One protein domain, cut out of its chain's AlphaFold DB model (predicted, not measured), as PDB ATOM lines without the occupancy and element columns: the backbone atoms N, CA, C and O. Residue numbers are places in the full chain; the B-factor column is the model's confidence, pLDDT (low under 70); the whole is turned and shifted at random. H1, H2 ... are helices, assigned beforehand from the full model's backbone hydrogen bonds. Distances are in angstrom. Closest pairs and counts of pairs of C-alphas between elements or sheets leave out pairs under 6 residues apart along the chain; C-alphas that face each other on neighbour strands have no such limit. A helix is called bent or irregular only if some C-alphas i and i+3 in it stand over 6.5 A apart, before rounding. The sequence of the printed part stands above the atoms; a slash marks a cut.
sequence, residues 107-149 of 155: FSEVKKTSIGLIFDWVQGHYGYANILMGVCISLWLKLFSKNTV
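Overview. This is residues 107 to 149 of the 155 residues of an uncharacterized protein of Pedobacter sp. AK013 (UniProt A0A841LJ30). The model is an open L: one long, nearly straight helix, H3, makes the long arm, and the shorter helix H2 makes the other arm, with the corner at the single residue His 125. At the far end of H2 sits a small turn, H1, and there is no packed core, since most of H3 and the tail after it, residues 131 to 149, stick out free. The printed part has 43 residues with three named helices, in the order H1, H2, H3 along the chain, and no named strand, and its class is all helix. The whole is extended, with a radius of gyration of the C-alphas of 14.9 A, and its C-alphas span 46 by 20 by 12 A, the length being made largely by the long arm.

Arrangement. Begin with H3, residues 126 to 145, the longest helix with 20 residues. Go back from it along the chain to H2, residues 114 to 124, and you find that H2 and H3 are close but not clearly touching, with 1 pair of C-alphas within 8 A. That closest pair is the C-alphas of Val 122 and Ala 129, 6.0 A apart. The lines of the two helices stand at 71 degrees, which is about perpendicular, but only just past a steep tilt. Their centres are 18.7 A apart. Look next at the first printed residues, where H1, residues 107 to 110, is close to H2 but not clearly touching it, with 2 pairs of C-alphas within 8 A. The closest C-alphas of H1 and H2 are those of Val 110 and Gly 116, 4.7 A apart, while the two centres are 11.0 A apart. H1 and H3 are apart, with no C-alpha of the one within 8 A of the other. In the backbone of H2 and H3, every pair of O of residue i and N of residue i+4 is within hydrogen-bond range. H1, with 4 residues, is too short for such a pair, and its 1 pair of O of residue i and N of residue i+3 is not within range.

Along the chain. Find C-alpha 126, of Tyr 126, at (40.966, -34.583, -0.471); from there H3 runs to C-alpha 145, of Ser 145, at (19.265, -43.910, -14.784), which is 27.6 A away. Along it x, y and z each fall overall. Then find C-alpha 114, of Ser 114, at (52.300, -39.016, -13.448), where H2 begins; its 11 residues end at C-alpha 124, of Gly 124, and the length from first to last C-alpha is 15.7 A. Along H2 the z value climbs overall, and along H3 it falls again. H1 runs from Phe 107 to Val 110, and its first and last C-alphas are 5.2 A apart. No helix is bent or irregular.

Size, cuts and confidence. The two C-alphas farthest apart are those of Ser 108 and Val 149, at 45.7 A, and the first and last printed C-alphas, of Phe 107 and Val 149, are 42.4 A apart. The printed part has no cut. No link is long: the link from H1 to H2, with 3 residues, is tight, and so is the link from H2 to H3, with 1 residue. Residues 123 to 128, of which 126 to 128 belong to H3, stand free, and so do residues 131 to 149, of which 131 to 145 belong to H3. The mean pLDDT of the printed part is 75.8. Look at the B-factor column and you find 11 residues under 70, namely residues 107 to 112 and residues 145 to 149; the mean is 54 in H1, 81 in H2 and 84 in H3.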
ATOM      1  N   PHE A 107      54.537 -47.868  -3.538       53.19
ATOM      2  CA  PHE A 107      54.044 -46.487  -3.460       53.19
ATOM      3  C   PHE A 107      55.157 -45.464  -3.798       53.19
ATOM      4  O   PHE A 107      54.877 -44.333  -4.202       53.19
ATOM      5  N   SER A 108      56.428 -45.872  -3.672       52.81
ATOM      6  CA  SER A 108      57.615 -45.093  -4.040       52.81
ATOM      7  C   SER A 108      57.880 -45.001  -5.548       52.81
ATOM      8  O   SER A 108      58.316 -43.938  -5.992       52.81
ATOM      9  N   GLU A 109      57.598 -46.029  -6.358       53.91
ATOM     10  CA  GLU A 109      57.714 -45.912  -7.824       53.91
ATOM     11  C   GLU A 109      56.551 -45.113  -8.402       53.91
ATOM     12  O   GLU A 109      56.750 -44.253  -9.266       53.91
ATOM     13  N   VAL A 110      55.349 -45.293  -7.844       55.09
ATOM     14  CA  VAL A 110      54.170 -44.510  -8.228       55.09
ATOM     15  C   VAL A 110      54.445 -43.013  -8.073       55.09
ATOM     16  O   VAL A 110      54.104 -42.261  -8.984       55.09
ATOM     17  N   LYS A 111      55.162 -42.571  -7.028       52.75
ATOM     18  CA  LYS A 111      55.556 -41.157  -6.848       52.75
ATOM     19  C   LYS A 111      56.366 -40.556  -8.005       52.75
ATOM     20  O   LYS A 111      56.283 -39.346  -8.204       52.75
ATOM     21  N   LYS A 112      57.125 -41.350  -8.770       58.28
ATOM     22  CA  LYS A 112      57.862 -40.868  -9.958       58.28
ATOM     23  C   LYS A 112      57.018 -40.874 -11.236       58.28
ATOM     24  O   LYS A 112      57.395 -40.242 -12.218       58.28
ATOM     25  N   THR A 113      55.878 -41.560 -11.230       70.12
ATOM     26  CA  THR A 113      54.935 -41.590 -12.354       70.12
ATOM     27  C   THR A 113      53.926 -40.445 -12.264       70.12
ATOM     28  O   THR A 113      53.601 -39.955 -11.181       70.12
ATOM     29  N   SER A 114      53.355 -40.041 -13.403       74.75
ATOM     30  CA  SER A 114      52.300 -39.016 -13.448       74.75
ATOM     31  C   SER A 114      51.093 -39.366 -12.567       74.75
ATOM     32  O   SER A 114      50.416 -38.471 -12.071       74.75
ATOM     33  N   ILE A 115      50.853 -40.659 -12.325       75.31
ATOM     34  CA  ILE A 115      49.772 -41.162 -11.470       75.31
ATOM     35  C   ILE A 115      50.034 -40.833  -9.994       75.31
ATOM     36  O   ILE A 115      49.113 -40.404  -9.301       75.31
ATOM     37  N   GLY A 116      51.272 -40.964  -9.509       77.12
ATOM     38  CA  GLY A 116      51.588 -40.637  -8.116       77.12
ATOM     39  C   GLY A 116      51.574 -39.152  -7.818       77.12
ATOM     40  O   GLY A 116      51.149 -38.777  -6.732       77.12
ATOM     41  N   LEU A 117      51.942 -38.302  -8.781       77.94
ATOM     42  CA  LEU A 117      51.801 -36.847  -8.638       77.94
ATOM     43  C   LEU A 117      50.331 -36.434  -8.495       77.94
ATOM     44  O   LEU A 117      49.996 -35.595  -7.660       77.94
ATOM     45  N   ILE A 118      49.441 -37.054  -9.276       80.69
ATOM     46  CA  ILE A 118      47.995 -36.829  -9.168       80.69
ATOM     47  C   ILE A 118      47.490 -37.323  -7.811       80.69
ATOM     48  O   ILE A 118      46.713 -36.627  -7.164       80.69
ATOM     49  N   PHE A 119      47.935 -38.495  -7.358       81.62
ATOM     50  CA  PHE A 119      47.489 -39.065  -6.089       81.62
ATOM     51  C   PHE A 119      47.949 -38.241  -4.879       81.62
ATOM     52  O   PHE A 119      47.148 -37.969  -3.989       81.62
ATOM     53  N   ASP A 120      49.201 -37.783  -4.875       82.31
ATOM     54  CA  ASP A 120      49.766 -36.908  -3.839       82.31
ATOM     55  C   ASP A 120      49.005 -35.567  -3.782       82.31
ATOM     56  O   ASP A 120      48.575 -35.128  -2.712       82.31
ATOM     57  N   TRP A 121      48.691 -34.978  -4.946       85.25
ATOM     58  CA  TRP A 121      47.853 -33.778  -5.032       85.25
ATOM     59  C   TRP A 121      46.417 -34.016  -4.537       85.25
ATOM     60  O   TRP A 121      45.882 -33.190  -3.791       85.25
ATOM     61  N   VAL A 122      45.801 -35.146  -4.911       85.25
ATOM     62  CA  VAL A 122      44.455 -35.552  -4.470       85.25
ATOM     63  C   VAL A 122      44.411 -35.740  -2.956       85.25
ATOM     64  O   VAL A 122      43.441 -35.322  -2.330       85.25
ATOM     65  N   GLN A 123      45.446 -36.324  -2.350       80.12
ATOM     66  CA  GLN A 123      45.526 -36.472  -0.896       80.12
ATOM     67  C   GLN A 123      45.684 -35.121  -0.189       80.12
ATOM     68  O   GLN A 123      45.003 -34.882   0.808       80.12
ATOM     69  N   GLY A 124      46.488 -34.204  -0.736       85.75
ATOM     70  CA  GLY A 124      46.596 -32.830  -0.225       85.75
ATOM     71  C   GLY A 124      45.293 -32.026  -0.338       85.75
ATOM     72  O   GLY A 124      45.036 -31.141   0.474       85.75
ATOM     73  N   HIS A 125      44.437 -32.367  -1.306       90.25
ATOM     74  CA  HIS A 125      43.186 -31.663  -1.611       90.25
ATOM     75  C   HIS A 125      41.958 -32.579  -1.522       90.25
ATOM     76  O   HIS A 125      41.000 -32.435  -2.287       90.25
ATOM     77  N   TYR A 126      41.960 -33.508  -0.565       85.94
ATOM     78  CA  TYR A 126      40.966 -34.583  -0.471       85.94
ATOM     79  C   TYR A 126      39.513 -34.078  -0.410       85.94
ATOM     80  O   TYR A 126      38.613 -34.664  -1.011       85.94
ATOM     81  N   GLY A 127      39.279 -32.934   0.244       85.25
ATOM     82  CA  GLY A 127      37.959 -32.296   0.297       85.25
ATOM     83  C   GLY A 127      37.431 -31.891  -1.085       85.25
ATOM     84  O   GLY A 127      36.294 -32.209  -1.431       85.25
ATOM     85  N   TYR A 128      38.270 -31.256  -1.906       86.88
ATOM     86  CA  TYR A 128      37.907 -30.867  -3.272       86.88
ATOM     87  C   TYR A 128      37.767 -32.083  -4.190       86.88
ATOM     88  O   TYR A 128      36.836 -32.139  -4.996       86.88
ATOM     89  N   ALA A 129      38.640 -33.081  -4.027       86.44
ATOM     90  CA  ALA A 129      38.573 -34.328  -4.781       86.44
ATOM     91  C   ALA A 129      37.246 -35.066  -4.546       86.44
ATOM     92  O   ALA A 129      36.618 -35.522  -5.502       86.44
ATOM     93  N   ASN A 130      36.762 -35.112  -3.301       86.81
ATOM     94  CA  ASN A 130      35.480 -35.735  -2.971       86.81
ATOM     95  C   ASN A 130      34.283 -34.979  -3.552       86.81
ATOM     96  O   ASN A 130      33.335 -35.609  -4.018       86.81
ATOM     97  N   ILE A 131      34.320 -33.643  -3.568       91.31
ATOM     98  CA  ILE A 131      33.262 -32.830  -4.190       91.31
ATOM     99  C   ILE A 131      33.220 -33.088  -5.702       91.31
ATOM    100  O   ILE A 131      32.151 -33.357  -6.248       91.31
ATOM    101  N   LEU A 132      34.377 -33.073  -6.368       88.94
ATOM    102  CA  LEU A 132      34.488 -33.367  -7.798       88.94
ATOM    103  C   LEU A 132      33.995 -34.787  -8.115       88.94
ATOM    104  O   LEU A 132      33.190 -34.975  -9.028       88.94
ATOM    105  N   MET A 133      34.410 -35.769  -7.312       86.44
ATOM    106  CA  MET A 133      33.964 -37.156  -7.428       86.44
ATOM    107  C   MET A 133      32.447 -37.270  -7.242       86.44
ATOM    108  O   MET A 133      31.784 -37.939  -8.029       86.44
ATOM    109  N   GLY A 134      31.871 -36.580  -6.255       88.25
ATOM    110  CA  GLY A 134      30.428 -36.548  -6.010       88.25
ATOM    111  C   GLY A 134      29.636 -35.978  -7.188       88.25
ATOM    112  O   GLY A 134      28.628 -36.560  -7.592       88.25
ATOM    113  N   VAL A 135      30.117 -34.890  -7.799       89.88
ATOM    114  CA  VAL A 135      29.517 -34.321  -9.018       89.88
ATOM    115  C   VAL A 135      29.594 -35.322 -10.169       89.88
ATOM    116  O   VAL A 135      28.574 -35.577 -10.813       89.88
ATOM    117  N   CYS A 136      30.748 -35.955 -10.384       88.25
ATOM    118  CA  CYS A 136      30.893 -37.005 -11.387       88.25
ATOM    119  C   CYS A 136      29.911 -38.154 -11.135       88.25
ATOM    120  O   CYS A 136      29.156 -38.500 -12.038       88.25
ATOM    121  N   ILE A 137      29.852 -38.703  -9.919       86.81
ATOM    122  CA  ILE A 137      28.926 -39.787  -9.554       86.81
ATOM    123  C   ILE A 137      27.478 -39.368  -9.821       86.81
ATOM    124  O   ILE A 137      26.731 -40.125 -10.433       86.81
ATOM    125  N   SER A 138      27.080 -38.155  -9.433       85.69
ATOM    126  CA  SER A 138      25.726 -37.643  -9.687       85.69
ATOM    127  C   SER A 138      25.398 -37.552 -11.186       85.69
ATOM    128  O   SER A 138      24.291 -37.893 -11.609       85.69
ATOM    129  N   LEU A 139      26.375 -37.166 -12.010       86.19
ATOM    130  CA  LEU A 139      26.248 -37.062 -13.460       86.19
ATOM    131  C   LEU A 139      26.171 -38.448 -14.112       86.19
ATOM    132  O   LEU A 139      25.298 -38.685 -14.947       86.19
ATOM    133  N   TRP A 140      27.005 -39.390 -13.668       82.44
ATOM    134  CA  TRP A 140      26.970 -40.788 -14.095       82.44
ATOM    135  C   TRP A 140      25.652 -41.466 -13.710       82.44
ATOM    136  O   TRP A 140      25.019 -42.091 -14.559       82.44
ATOM    137  N   LEU A 141      25.171 -41.281 -12.478       81.25
ATOM    138  CA  LEU A 141      23.868 -41.787 -12.038       81.25
ATOM    139  C   LEU A 141      22.732 -41.227 -12.900       81.25
ATOM    140  O   LEU A 141      21.816 -41.965 -13.257       81.25
ATOM    141  N   LYS A 142      22.791 -39.952 -13.298       77.56
ATOM    142  CA  LYS A 142      21.782 -39.325 -14.168       77.56
ATOM    143  C   LYS A 142      21.839 -39.829 -15.615       77.56
ATOM    144  O   LYS A 142      20.795 -39.980 -16.248       77.56
ATOM    145  N   LEU A 143      23.033 -40.111 -16.134       79.44
ATOM    146  CA  LEU A 143      23.222 -40.684 -17.470       79.44
ATOM    147  C   LEU A 143      22.763 -42.146 -17.542       79.44
ATOM    148  O   LEU A 143      22.074 -42.520 -18.487       79.44
ATOM    149  N   PHE A 144      23.072 -42.956 -16.528       71.88
ATOM    150  CA  PHE A 144      22.701 -44.373 -16.504       71.88
ATOM    151  C   PHE A 144      21.256 -44.627 -16.053       71.88
ATOM    152  O   PHE A 144      20.629 -45.560 -16.553       71.88
ATOM    153  N   SER A 145      20.682 -43.791 -15.182       59.88
ATOM    154  CA  SER A 145      19.265 -43.910 -14.784       59.88
ATOM    155  C   SER A 145      18.293 -43.581 -15.917       59.88
ATOM    156  O   SER A 145      17.216 -44.173 -15.995       59.88
ATOM    157  N   LYS A 146      18.680 -42.714 -16.862       54.97
ATOM    158  CA  LYS A 146      17.888 -42.471 -18.078       54.97
ATOM    159  C   LYS A 146      17.704 -43.724 -18.943       54.97
ATOM    160  O   LYS A 146      16.707 -43.803 -19.653       54.97
ATOM    161  N   ASN A 147      18.600 -44.708 -18.844       52.06
ATOM    162  CA  ASN A 147      18.539 -45.940 -19.636       52.06
ATOM    163  C   ASN A 147      17.854 -47.117 -18.910       52.06
ATOM    164  O   ASN A 147      17.611 -48.142 -19.538       52.06
ATOM    165  N   THR A 148      17.531 -46.999 -17.615       51.53
ATOM    166  CA  THR A 148      16.946 -48.093 -16.807       51.53
ATOM    167  C   THR A 148      15.496 -47.865 -16.368       51.53
ATOM    168  O   THR A 148      14.836 -48.813 -15.950       51.53
ATOM    169  N   VAL A 149      14.947 -46.650 -16.491       54.12
ATOM    170  CA  VAL A 149      13.578 -46.329 -16.024       54.12
ATOM    171  C   VAL A 149      12.461 -46.814 -16.970       54.12
ATOM    172  O   VAL A 149      11.305 -46.898 -16.566       54.12
TER     173      VAL A 149